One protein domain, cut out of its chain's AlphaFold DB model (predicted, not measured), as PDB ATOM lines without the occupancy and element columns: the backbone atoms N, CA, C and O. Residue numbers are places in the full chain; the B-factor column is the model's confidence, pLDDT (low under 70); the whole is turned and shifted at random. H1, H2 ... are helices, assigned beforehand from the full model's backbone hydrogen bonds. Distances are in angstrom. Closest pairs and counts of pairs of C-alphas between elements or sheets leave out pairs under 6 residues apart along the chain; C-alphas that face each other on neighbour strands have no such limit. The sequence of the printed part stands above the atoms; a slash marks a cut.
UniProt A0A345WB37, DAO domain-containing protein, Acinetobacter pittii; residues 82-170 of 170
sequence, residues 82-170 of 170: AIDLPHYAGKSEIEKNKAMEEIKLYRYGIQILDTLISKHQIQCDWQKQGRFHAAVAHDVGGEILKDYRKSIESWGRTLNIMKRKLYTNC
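AT A GLANCE: This is residues 82 to 170 of the 170 residues of the protein "DAO domain-containing protein" of Acinetobacter pittii (UniProt A0A345WB37). The model is a flat, loose triangle of chain: the long helix H1 makes one side, the stretch of residues 121 to 139 folds back from its end as a second, and the shorter helix H2 makes the third, its end toward H1's beginning. The first residues of the printed part, from Ala 82 to residue 86, run inside this frame, the residues after them lead out to the corner where H1 begins, and at the other end of the printed part residues 165 to 170 stick out as a tail. The printed part has 89 residues with two named helices, H1 then H2, and no named strand; the class is all helix, though under half of the residues, 43 of 89, are in named elements. The whole is loose, with a radius of gyration of the C-alphas of 16.6 A, and spans 46 by 46 by 18 A.

HOW THE PARTS SIT: After residues 82 to 92 comes H1, residues 93 to 120. A long link of 19 residues, 121 to 139, joins it to H2, residues 140 to 154. H1 and H2 are near each other, with 5 pairs of C-alphas within 10 A, but their closest C-alphas are 8.1 A apart. In H1 and H2 every O i to N i+4 pair is within hydrogen-bond range.

IN THESE COORDINATES: The printed part begins with C-alpha 82 at (-15.062, 30.876, -19.334). H1 runs 40.5 A from C-alpha 93 at (-14.835, 32.487, -44.674) to C-alpha 120. H2 measures 21.0 A and ends with C-alpha 154 at (-5.757, 34.624, -40.001).

THE WHOLE: The C-alphas of Ile 94 and Cys 170, the two farthest apart, are 49.3 A from each other. Residues 136 to 141, of which 140 and 141 belong to H2, stand free, as do residues 165 to 170. The printed part has no cut. Its mean pLDDT is 87.1, and residues 166 to 170 are under 70.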
ATOM      1  N   ALA A  82     -14.474  29.877 -18.448       94.00
ATOM      2  CA  ALA A  82     -15.062  30.876 -19.334       94.00
ATOM      3  C   ALA A  82     -14.086  31.178 -20.484       94.00
ATOM      4  O   ALA A  82     -13.172  31.988 -20.358       94.00
ATOM      5  N   ILE A  83     -14.243  30.461 -21.597       93.06
ATOM      6  CA  ILE A  83     -13.315  30.506 -22.731       93.06
ATOM      7  C   ILE A  83     -13.827  31.488 -23.789       93.06
ATOM      8  O   ILE A  83     -14.969  31.391 -24.225       93.06
ATOM      9  N   ASP A  84     -12.964  32.399 -24.247       92.00
ATOM     10  CA  ASP A  84     -13.317  33.442 -25.220       92.00
ATOM     11  C   ASP A  84     -13.000  33.084 -26.683       92.00
ATOM     12  O   ASP A  84     -13.296  33.866 -27.585       92.00
ATOM     13  N   LEU A  85     -12.405  31.914 -26.926       90.75
ATOM     14  CA  LEU A  85     -12.055  31.403 -28.250       90.75
ATOM     15  C   LEU A  85     -12.737  30.057 -28.522       90.75
ATOM     16  O   LEU A  85     -12.746  29.188 -27.646       90.75
ATOM     17  N   PRO A  86     -13.204  29.805 -29.753       87.00
ATOM     18  CA  PRO A  86     -13.824  28.532 -30.085       87.00
ATOM     19  C   PRO A  86     -12.824  27.377 -29.934       87.00
ATOM     20  O   PRO A  86     -11.598  27.550 -30.021       87.00
ATOM     21  N   HIS A  87     -13.350  26.180 -29.677       81.81
ATOM     22  CA  HIS A  87     -12.544  24.957 -29.588       81.81
ATOM     23  C   HIS A  87     -12.016  24.504 -30.952       81.81
ATOM     24  O   HIS A  87     -10.926  23.944 -31.028       81.81
ATOM     25  N   TYR A  88     -12.756  24.800 -32.019       79.75
ATOM     26  CA  TYR A  88     -12.373  24.529 -33.397       79.75
ATOM     27  C   TYR A  88     -12.236  25.843 -34.166       79.75
ATOM     28  O   TYR A  88     -13.007  26.775 -33.946       79.75
ATOM     29  N   ALA A  89     -11.255  25.918 -35.062       81.50
ATOM     30  CA  ALA A  89     -11.037  27.087 -35.901       81.50
ATOM     31  C   ALA A  89     -11.032  26.669 -37.372       81.50
ATOM     32  O   ALA A  89     -10.017  26.216 -37.905       81.50
ATOM     33  N   GLY A  90     -12.203  26.796 -38.001       78.88
ATOM     34  CA  GLY A  90     -12.398  26.478 -39.411       78.88
ATOM     35  C   GLY A  90     -11.602  27.390 -40.346       78.88
ATOM     36  O   GLY A  90     -11.086  28.432 -39.936       78.88
ATOM     37  N   LYS A  91     -11.484  26.969 -41.607       78.38
ATOM     38  CA  LYS A  91     -10.623  27.613 -42.617       78.38
ATOM     39  C   LYS A  91     -11.416  28.411 -43.651       78.38
ATOM     40  O   LYS A  91     -10.839  29.251 -44.334       78.38
ATOM     41  N   SER A  92     -12.713  28.143 -43.796       85.00
ATOM     42  CA  SER A  92     -13.575  28.869 -44.732       85.00
ATOM     43  C   SER A  92     -13.999  30.232 -44.181       85.00
ATOM     44  O   SER A  92     -14.065  30.443 -42.969       85.00
ATOM     45  N   GLU A  93     -14.356  31.157 -45.076       85.56
ATOM     46  CA  GLU A  93     -14.835  32.487 -44.674       85.56
ATOM     47  C   GLU A  93     -16.137  32.408 -43.858       85.56
ATOM     48  O   GLU A  93     -16.338  33.172 -42.917       85.56
ATOM     49  N   ILE A  94     -17.004  31.432 -44.156       87.94
ATOM     50  CA  ILE A  94     -18.235  31.182 -43.391       87.94
ATOM     51  C   ILE A  94     -17.897  30.767 -41.953       87.94
ATOM     52  O   ILE A  94     -18.464  31.309 -41.004       87.94
ATOM     53  N   GLU A  95     -16.960  29.833 -41.778       86.25
ATOM     54  CA  GLU A  95     -16.526  29.388 -40.449       86.25
ATOM     55  C   GLU A  95     -15.844  30.511 -39.667       86.25
ATOM     56  O   GLU A  95     -16.102  30.663 -38.475       86.25
ATOM     57  N   LYS A  96     -15.024  31.329 -40.334       86.62
ATOM     58  CA  LYS A  96     -14.415  32.522 -39.737       86.62
ATOM     59  C   LYS A  96     -15.475  33.505 -39.247       86.62
ATOM     60  O   LYS A  96     -15.406  33.943 -38.102       86.62
ATOM     61  N   ASN A  97     -16.465  33.836 -40.075       89.19
ATOM     62  CA  ASN A  97     -17.529  34.763 -39.692       89.19
ATOM     63  C   ASN A  97     -18.325  34.234 -38.497       89.19
ATOM     64  O   ASN A  97     -18.536  34.962 -37.529       89.19
ATOM     65  N   LYS A  98     -18.675  32.942 -38.509       89.38
ATOM     66  CA  LYS A  98     -19.324  32.285 -37.370       89.38
ATOM     67  C   LYS A  98     -18.470  32.373 -36.103       89.38
ATOM     68  O   LYS A  98     -18.974  32.767 -35.055       89.38
ATOM     69  N   ALA A  99     -17.180  32.066 -36.203       89.12
ATOM     70  CA  ALA A  99     -16.267  32.137 -35.072       89.12
ATOM     71  C   ALA A  99     -16.120  33.565 -34.526       89.12
ATOM     72  O   ALA A  99     -16.039  33.757 -33.317       89.12
ATOM     73  N   MET A 100     -16.121  34.586 -35.386       89.25
ATOM     74  CA  MET A 100     -16.064  35.979 -34.940       89.25
ATOM     75  C   MET A 100     -17.316  36.391 -34.162       89.25
ATOM     76  O   MET A 100     -17.184  37.092 -33.156       89.25
ATOM     77  N   GLU A 101     -18.500  35.923 -34.560       91.81
ATOM     78  CA  GLU A 101     -19.738  36.136 -33.797       91.81
ATOM     79  C   GLU A 101     -19.744  35.359 -32.471       91.81
ATOM     80  O   GLU A 101     -20.080  35.925 -31.430       91.81
ATOM     81  N   GLU A 102     -19.284  34.105 -32.467       91.69
ATOM     82  CA  GLU A 102     -19.120  33.316 -31.238       91.69
ATOM     83  C   GLU A 102     -18.179  34.013 -30.249       91.69
ATOM     84  O   GLU A 102     -18.515  34.169 -29.078       91.69
ATOM     85  N   ILE A 103     -17.035  34.519 -30.717       92.69
ATOM     86  CA  ILE A 103     -16.078  35.224 -29.857       92.69
ATOM     87  C   ILE A 103     -16.687  36.506 -29.281       92.69
ATOM     88  O   ILE A 103     -16.470  36.807 -28.104       92.69
ATOM     89  N   LYS A 104     -17.448  37.274 -30.074       94.38
ATOM     90  CA  LYS A 104     -18.168  38.453 -29.561       94.38
ATOM     91  C   LYS A 104     -19.125  38.049 -28.441       94.38
ATOM     92  O   LYS A 104     -19.100  38.667 -27.378       94.38
ATOM     93  N   LEU A 105     -19.906  36.988 -28.647       94.75
ATOM     94  CA  LEU A 105     -20.853  36.479 -27.658       94.75
ATOM     95  C   LEU A 105     -20.154  35.988 -26.382       94.75
ATOM     96  O   LEU A 105     -20.568  36.351 -25.280       94.75
ATOM     97  N   TYR A 106     -19.079  35.208 -26.504       94.88
ATOM     98  CA  TYR A 106     -18.335  34.688 -25.353       94.88
ATOM     99  C   TYR A 106     -17.731  35.815 -24.524       94.88
ATOM    100  O   TYR A 106     -17.861  35.831 -23.301       94.88
ATOM    101  N   ARG A 107     -17.125  36.804 -25.186       95.19
ATOM    102  CA  ARG A 107     -16.545  37.973 -24.515       95.19
ATOM    103  C   ARG A 107     -17.596  38.835 -23.848       95.19
ATOM    104  O   ARG A 107     -17.356  39.312 -22.745       95.19
ATOM    105  N   TYR A 108     -18.754  38.995 -24.478       96.44
ATOM    106  CA  TYR A 108     -19.878  39.682 -23.862       96.44
ATOM    107  C   TYR A 108     -20.355  38.952 -22.597       96.44
ATOM    108  O   TYR A 108     -20.528  39.579 -21.554       96.44
ATOM    109  N   GLY A 109     -20.469  37.621 -22.643       95.56
ATOM    110  CA  GLY A 109     -20.769  36.804 -21.464       95.56
ATOM    111  C   GLY A 109     -19.732  36.965 -20.348       95.56
ATOM    112  O   GLY A 109     -20.097  37.220 -19.202       95.56
ATOM    113  N   ILE A 110     -18.440  36.899 -20.682       96.38
ATOM    114  CA  ILE A 110     -17.332  37.121 -19.737       96.38
ATOM    115  C   ILE A 110     -17.398  38.524 -19.124       96.38
ATOM    116  O   ILE A 110     -17.222  38.671 -17.919       96.38
ATOM    117  N   GLN A 111     -17.686  39.553 -19.922       97.25
ATOM    118  CA  GLN A 111     -17.825  40.928 -19.439       97.25
ATOM    119  C   GLN A 111     -19.012  41.085 -18.479       97.25
ATOM    120  O   GLN A 111     -18.898  41.783 -17.470       97.25
ATOM    121  N   ILE A 112     -20.145  40.433 -18.764       96.25
ATOM    122  CA  ILE A 112     -21.293  40.405 -17.850       96.25
ATOM    123  C   ILE A 112     -20.890  39.762 -16.523       96.25
ATOM    124  O   ILE A 112     -21.166  40.336 -15.472       96.25
ATOM    125  N   LEU A 113     -20.224  38.603 -16.558       96.12
ATOM    126  CA  LEU A 113     -19.749  37.932 -15.345       96.12
ATOM    127  C   LEU A 113     -18.815  38.842 -14.546       96.12
ATOM    128  O   LEU A 113     -19.041  39.046 -13.359       96.12
ATOM    129  N   ASP A 114     -17.839  39.461 -15.207       97.19
ATOM    130  CA  ASP A 114     -16.889  40.383 -14.585       97.19
ATOM    131  C   ASP A 114     -17.581  41.563 -13.889       97.19
ATOM    132  O   ASP A 114     -17.273  41.899 -12.743       97.19
ATOM    133  N   THR A 115     -18.574  42.147 -14.564       97.06
ATOM    134  CA  THR A 115     -19.382  43.246 -14.029       97.06
ATOM    135  C   THR A 115     -20.169  42.800 -12.802       97.06
ATOM    136  O   THR A 115     -20.175  43.500 -11.796       97.06
ATOM    137  N   LEU A 116     -20.826  41.639 -12.858       96.62
ATOM    138  CA  LEU A 116     -21.646  41.130 -11.757       96.62
ATOM    139  C   LEU A 116     -20.802  40.750 -10.544       96.62
ATOM    140  O   LEU A 116     -21.153  41.110  -9.424       96.62
ATOM    141  N   ILE A 117     -19.685  40.059 -10.771       97.38
ATOM    142  CA  ILE A 117     -18.750  39.652  -9.721       97.38
ATOM    143  C   ILE A 117     -18.214  40.891  -9.009       97.38
ATOM    144  O   ILE A 117     -18.280  40.963  -7.785       97.38
ATOM    145  N   SER A 118     -17.784  41.901  -9.769       97.31
ATOM    146  CA  SER A 118     -17.276  43.157  -9.210       97.31
ATOM    147  C   SER A 118     -18.372  43.959  -8.502       97.31
ATOM    148  O   SER A 118     -18.181  44.427  -7.385       97.31
ATOM    149  N   LYS A 119     -19.551  44.107  -9.114       96.94
ATOM    150  CA  LYS A 119     -20.666  44.886  -8.551       96.94
ATOM    151  C   LYS A 119     -21.197  44.285  -7.250       96.94
ATOM    152  O   LYS A 119     -21.516  45.027  -6.329       96.94
ATOM    153  N   HIS A 120     -21.312  42.960  -7.187       96.81
ATOM    154  CA  HIS A 120     -21.908  42.247  -6.055       96.81
ATOM    155  C   HIS A 120     -20.873  41.613  -5.115       96.81
ATOM    156  O   HIS A 120     -21.264  40.943  -4.166       96.81
ATOM    157  N   GLN A 121     -19.575  41.829  -5.364       97.19
ATOM    158  CA  GLN A 121     -18.467  41.312  -4.550       97.19
ATOM    159  C   GLN A 121     -18.531  39.785  -4.354       97.19
ATOM    160  O   GLN A 121     -18.283  39.259  -3.266       97.19
ATOM    161  N   ILE A 122     -18.882  39.063  -5.424       95.62
ATOM    162  CA  ILE A 122     -19.108  37.613  -5.390       95.62
ATOM    163  C   ILE A 122     -17.773  36.892  -5.181       95.62
ATOM    164  O   ILE A 122     -16.870  36.986  -6.010       95.62
ATOM    165  N   GLN A 123     -17.669  36.128  -4.094       93.81
ATOM    166  CA  GLN A 123     -16.503  35.296  -3.793       93.81
ATOM    167  C   GLN A 123     -16.584  33.987  -4.593       93.81
ATOM    168  O   GLN A 123     -17.226  33.032  -4.165       93.81
ATOM    169  N   CYS A 124     -15.999  33.966  -5.794       92.56
ATOM    170  CA  CYS A 124     -16.049  32.809  -6.700       92.56
ATOM    171  C   CYS A 124     -14.711  32.488  -7.381       92.56
ATOM    172  O   CYS A 124     -14.705  31.908  -8.467       92.56
ATOM    173  N   ASP A 125     -13.595  32.907  -6.778       93.38
ATOM    174  CA  ASP A 125     -12.240  32.669  -7.293       93.38
ATOM    175  C   ASP A 125     -12.075  33.066  -8.769       93.38
ATOM    176  O   ASP A 125     -11.408  32.399  -9.563       93.38
ATOM    177  N   TRP A 126     -12.714  34.171  -9.157       95.81
ATOM    178  CA  TRP A 126     -12.713  34.636 -10.536       95.81
ATOM    179  C   TRP A 126     -11.321  35.090 -10.965       95.81
ATOM    180  O   TRP A 126     -10.789  36.087 -10.472       95.81
ATOM    181  N   GLN A 127     -10.734  34.370 -11.920       94.44
ATOM    182  CA  GLN A 127      -9.390  34.642 -12.408       94.44
ATOM    183  C   GLN A 127      -9.371  34.745 -13.931       94.44
ATOM    184  O   GLN A 127      -9.695  33.802 -14.652       94.44
ATOM    185  N   LYS A 128      -8.915  35.895 -14.436       91.94
ATOM    186  CA  LYS A 128      -8.702  36.125 -15.870       91.94
ATOM    187  C   LYS A 128      -7.358  35.549 -16.301       91.94
ATOM    188  O   LYS A 128      -6.401  36.282 -16.539       91.94
ATOM    189  N   GLN A 129      -7.295  34.225 -16.373       88.56
ATOM    190  CA  GLN A 129      -6.132  33.512 -16.887       88.56
ATOM    191  C   GLN A 129      -6.392  33.030 -18.313       88.56
ATOM    192  O   GLN A 129      -7.510  32.668 -18.678       88.56
ATOM    193  N   GLY A 130      -5.348  33.055 -19.141       87.31
ATOM    194  CA  GLY A 130      -5.416  32.467 -20.474       87.31
ATOM    195  C   GLY A 130      -5.610  30.951 -20.412       87.31
ATOM    196  O   GLY A 130      -5.498  30.327 -19.359       87.31
ATOM    197  N   ARG A 131      -5.850  30.335 -21.570       88.38
ATOM    198  CA  ARG A 131      -5.892  28.876 -21.701       88.38
ATOM    199  C   ARG A 131      -4.664  28.350 -22.428       88.38
ATOM    200  O   ARG A 131      -4.157  28.994 -23.346       88.38
ATOM    201  N   PHE A 132      -4.269  27.130 -22.093       89.75
ATOM    202  CA  PHE A 132      -3.335  26.359 -22.901       89.75
ATOM    203  C   PHE A 132      -4.106  25.407 -23.811       89.75
ATOM    204  O   PHE A 132      -4.980  24.673 -23.356       89.75
ATOM    205  N   HIS A 133      -3.765  25.409 -25.097       89.50
ATOM    206  CA  HIS A 133      -4.190  24.388 -26.047       89.50
ATOM    207  C   HIS A 133      -2.932  23.610 -26.439       89.50
ATOM    208  O   HIS A 133      -2.021  24.175 -27.041       89.50
ATOM    209  N   ALA A 134      -2.841  22.353 -26.009       89.56
ATOM    210  CA  ALA A 134      -1.635  21.543 -26.132       89.56
ATOM    211  C   ALA A 134      -1.924  20.220 -26.847       89.56
ATOM    212  O   ALA A 134      -3.023  19.681 -26.749       89.56
ATOM    213  N   ALA A 135      -0.908  19.691 -27.528       88.50
ATOM    214  CA  ALA A 135      -0.917  18.369 -28.138       88.50
ATOM    215  C   ALA A 135       0.139  17.489 -27.458       88.50
ATOM    216  O   ALA A 135       1.258  17.943 -27.212       88.50
ATOM    217  N   VAL A 136      -0.223  16.243 -27.145       84.25
ATOM    218  CA  VAL A 136       0.693  15.274 -26.515       84.25
ATOM    219  C   VAL A 136       1.643  14.665 -27.547       84.25
ATOM    220  O   VAL A 136       2.827  14.493 -27.264       84.25
ATOM    221  N   ALA A 137       1.136  14.375 -28.745       81.50
ATOM    222  CA  ALA A 137       1.894  13.791 -29.842       81.50
ATOM    223  C   ALA A 137       2.102  14.801 -30.980       81.50
ATOM    224  O   ALA A 137       1.281  15.689 -31.220       81.50
ATOM    225  N   HIS A 138       3.234  14.661 -31.671       76.75
ATOM    226  CA  HIS A 138       3.631  15.526 -32.787       76.75
ATOM    227  C   HIS A 138       2.935  15.194 -34.112       76.75
ATOM    228  O   HIS A 138       3.130  15.917 -35.083       76.75
ATOM    229  N   ASP A 139       2.166  14.112 -34.147       85.81
ATOM    230  CA  ASP A 139       1.460  13.596 -35.312       85.81
ATOM    231  C   ASP A 139       0.164  14.391 -35.572       85.81
ATOM    232  O   ASP A 139       0.175  15.621 -35.668       85.81
ATOM    233  N   VAL A 140      -0.973  13.704 -35.666       85.44
ATOM    234  CA  VAL A 140      -2.301  14.281 -35.863       85.44
ATOM    235  C   VAL A 140      -2.578  15.416 -34.872       85.44
ATOM    236  O   VAL A 140      -3.057  16.474 -35.275       85.44
ATOM    237  N   GLY A 141      -2.236  15.246 -33.589       84.19
ATOM    238  CA  GLY A 141      -2.478  16.279 -32.574       84.19
ATOM    239  C   GLY A 141      -1.673  17.560 -32.822       84.19
ATOM    240  O   GLY A 141      -2.192  18.669 -32.677       84.19
ATOM    241  N   GLY A 142      -0.413  17.410 -33.235       87.12
ATOM    242  CA  GLY A 142       0.468  18.523 -33.569       87.12
ATOM    243  C   GLY A 142      -0.006  19.294 -34.800       87.12
ATOM    244  O   GLY A 142      -0.010  20.526 -34.782       87.12
ATOM    245  N   GLU A 143      -0.446  18.589 -35.843       88.31
ATOM    246  CA  GLU A 143      -0.981  19.218 -37.055       88.31
ATOM    247  C   GLU A 143      -2.310  19.937 -36.800       88.31
ATOM    248  O   GLU A 143      -2.464  21.082 -37.225       88.31
ATOM    249  N   ILE A 144      -3.222  19.355 -36.010       88.56
ATOM    250  CA  ILE A 144      -4.467  20.031 -35.603       88.56
ATOM    251  C   ILE A 144      -4.160  21.330 -34.852       88.56
ATOM    252  O   ILE A 144      -4.778  22.360 -35.121       88.56
ATOM    253  N   LEU A 145      -3.188  21.320 -33.933       89.50
ATOM    254  CA  LEU A 145      -2.825  22.517 -33.174       89.50
ATOM    255  C   LEU A 145      -2.182  23.596 -34.063       89.50
ATOM    256  O   LEU A 145      -2.450  24.787 -33.884       89.50
ATOM    257  N   LYS A 146      -1.359  23.197 -35.043       89.00
ATOM    258  CA  LYS A 146      -0.789  24.113 -36.047       89.00
ATOM    259  C   LYS A 146      -1.876  24.728 -36.924       89.00
ATOM    260  O   LYS A 146      -1.834  25.931 -37.177       89.00
ATOM    261  N   ASP A 147      -2.834  23.926 -37.370       89.62
ATOM    262  CA  ASP A 147      -3.954  24.391 -38.184       89.62
ATOM    263  C   ASP A 147      -4.866  25.328 -37.396       89.62
ATOM    264  O   ASP A 147      -5.180  26.415 -37.877       89.62
ATOM    265  N   TYR A 148      -5.195  24.970 -36.153       90.56
ATOM    266  CA  TYR A 148      -5.927  25.837 -35.236       90.56
ATOM    267  C   TYR A 148      -5.234  27.197 -35.090       90.56
ATOM    268  O   TYR A 148      -5.869  28.243 -35.231       90.56
ATOM    269  N   ARG A 149      -3.914  27.192 -34.866       90.56
ATOM    270  CA  ARG A 149      -3.114  28.416 -34.770       90.56
ATOM    271  C   ARG A 149      -3.222  29.266 -36.035       90.56
ATOM    272  O   ARG A 149      -3.509  30.452 -35.918       90.56
ATOM    273  N   LYS A 150      -3.007  28.678 -37.218       89.69
ATOM    274  CA  LYS A 150      -3.078  29.402 -38.499       89.69
ATOM    275  C   LYS A 150      -4.441  30.058 -38.694       89.69
ATOM    276  O   LYS A 150      -4.500  31.221 -39.082       89.69
ATOM    277  N   SER A 151      -5.524  29.341 -38.390       90.31
ATOM    278  CA  SER A 151      -6.877  29.889 -38.477       90.31
ATOM    279  C   SER A 151      -7.052  31.085 -37.539       90.31
ATOM    280  O   SER A 151      -7.461  32.150 -37.989       90.31
ATOM    281  N   ILE A 152      -6.664  30.966 -36.265       90.38
ATOM    282  CA  ILE A 152      -6.779  32.066 -35.294       90.38
ATOM    283  C   ILE A 152      -5.937  33.285 -35.711       90.38
ATOM    284  O   ILE A 152      -6.434  34.413 -35.662       90.38
ATOM    285  N   GLU A 153      -4.705  33.073 -36.180       89.81
ATOM    286  CA  GLU A 153      -3.828  34.139 -36.690       89.81
ATOM    287  C   GLU A 153      -4.435  34.831 -37.918       89.81
ATOM    288  O   GLU A 153      -4.436  36.061 -37.991       89.81
ATOM    289  N   SER A 154      -5.049  34.072 -38.835       87.19
ATOM    290  CA  SER A 154      -5.757  34.624 -40.001       87.19
ATOM    291  C   SER A 154      -6.945  35.525 -39.631       87.19
ATOM    292  O   SER A 154      -7.374  36.360 -40.428       87.19
ATOM    293  N   TRP A 155      -7.472  35.390 -38.411       86.06
ATOM    294  CA  TRP A 155      -8.553  36.224 -37.884       86.06
ATOM    295  C   TRP A 155      -8.031  37.476 -37.160       86.06
ATOM    296  O   TRP A 155      -8.798  38.165 -36.489       86.06
ATOM    297  N   GLY A 156      -6.728  37.768 -37.272       85.06
ATOM    298  CA  GLY A 156      -6.075  38.924 -36.656       85.06
ATOM    299  C   GLY A 156      -5.810  38.754 -35.160       85.06
ATOM    300  O   GLY A 156      -5.762  39.742 -34.428       85.06
ATOM    301  N   ARG A 157      -5.686  37.512 -34.676       83.38
ATOM    302  CA  ARG A 157      -5.484  37.206 -33.252       83.38
ATOM    303  C   ARG A 157      -4.147  36.520 -33.024       83.38
ATOM    304  O   ARG A 157      -3.829  35.532 -33.675       83.38
ATOM    305  N   THR A 158      -3.396  37.002 -32.045       82.25
ATOM    306  CA  THR A 158      -2.079  36.451 -31.715       82.25
ATOM    307  C   THR A 158      -2.190  35.382 -30.634       82.25
ATOM    308  O   THR A 158      -2.890  35.564 -29.638       82.25
ATOM    309  N   LEU A 159      -1.466  34.276 -30.811       86.38
ATOM    310  CA  LEU A 159      -1.291  33.228 -29.807       86.38
ATOM    311  C   LEU A 159       0.181  33.142 -29.400       86.38
ATOM    312  O   LEU A 159       1.072  33.218 -30.245       86.38
ATOM    313  N   ASN A 160       0.436  32.923 -28.112       86.94
ATOM    314  CA  ASN A 160       1.787  32.667 -27.618       86.94
ATOM    315  C   ASN A 160       2.133  31.186 -27.785       86.94
ATOM    316  O   ASN A 160       1.443  30.311 -27.263       86.94
ATOM    317  N   ILE A 161       3.224  30.901 -28.497       86.81
ATOM    318  CA  ILE A 161       3.708  29.532 -28.681       86.81
ATOM    319  C   ILE A 161       4.567  29.149 -27.486       86.81
ATOM    320  O   ILE A 161       5.618  29.741 -27.241       86.81
ATOM    321  N   MET A 162       4.160  28.093 -26.797       84.75
ATOM    322  CA  MET A 162       4.932  27.494 -25.718       84.75
ATOM    323  C   MET A 162       5.611  26.233 -26.249       84.75
ATOM    324  O   MET A 162       4.945  25.325 -26.748       84.75
ATOM    325  N   LYS A 163       6.941  26.159 -26.157       80.44
ATOM    326  CA  LYS A 163       7.680  24.918 -26.428       80.44
ATOM    327  C   LYS A 163       7.809  24.133 -25.128       80.44
ATOM    328  O   LYS A 163       8.110  24.715 -24.086       80.44
ATOM    329  N   ARG A 164       7.616  22.811 -25.184       74.25
ATOM    330  CA  ARG A 164       7.883  21.933 -24.040       74.25
ATOM    331  C   ARG A 164       9.350  22.095 -23.638       74.25
ATOM    332  O   ARG A 164      10.240  21.781 -24.423       74.25
ATOM    333  N   LYS A 165       9.597  22.565 -22.416       71.25
ATOM    334  CA  LYS A 165      10.922  22.483 -21.804       71.25
ATOM    335  C   LYS A 165      11.086  21.041 -21.326       71.25
ATOM    336  O   LYS A 165      10.378  20.610 -20.420       71.25
ATOM    337  N   LEU A 166      11.930  20.265 -22.002       58.94
ATOM    338  CA  LEU A 166      12.326  18.952 -21.502       58.94
ATOM    339  C   LEU A 166      13.186  19.203 -20.263       58.94
ATOM    340  O   LEU A 166      14.254  19.802 -20.365       58.94
ATOM    341  N   TYR A 167      12.701  18.814 -19.088       50.88
ATOM    342  CA  TYR A 167      13.556  18.724 -17.912       50.88
ATOM    343  C   TYR A 167      14.451  17.500 -18.123       50.88
ATOM    344  O   TYR A 167      13.966  16.376 -18.083       50.88
ATOM    345  N   THR A 168      15.728  17.720 -18.440       47.66
ATOM    346  CA  THR A 168      16.710  16.647 -18.687       47.66
ATOM    347  C   THR A 168      17.429  16.171 -17.425       47.66
ATOM    348  O   THR A 168      18.381  15.416 -17.548       47.66
ATOM    349  N   ASN A 169      16.981  16.566 -16.230       48.62
ATOM    350  CA  ASN A 169      17.597  16.137 -14.974       48.62
ATOM    351  C   ASN A 169      16.558  15.452 -14.076       48.62
ATOM    352  O   ASN A 169      15.893  16.120 -13.283       48.62
ATOM    353  N   CYS A 170      16.444  14.134 -14.234       42.69
ATOM    354  CA  CYS A 170      16.218  13.193 -13.138       42.69
ATOM    355  C   CYS A 170      17.469  12.319 -13.048       42.69
ATOM    356  O   CYS A 170      17.974  11.947 -14.133       42.69
TER     357      CYS A 170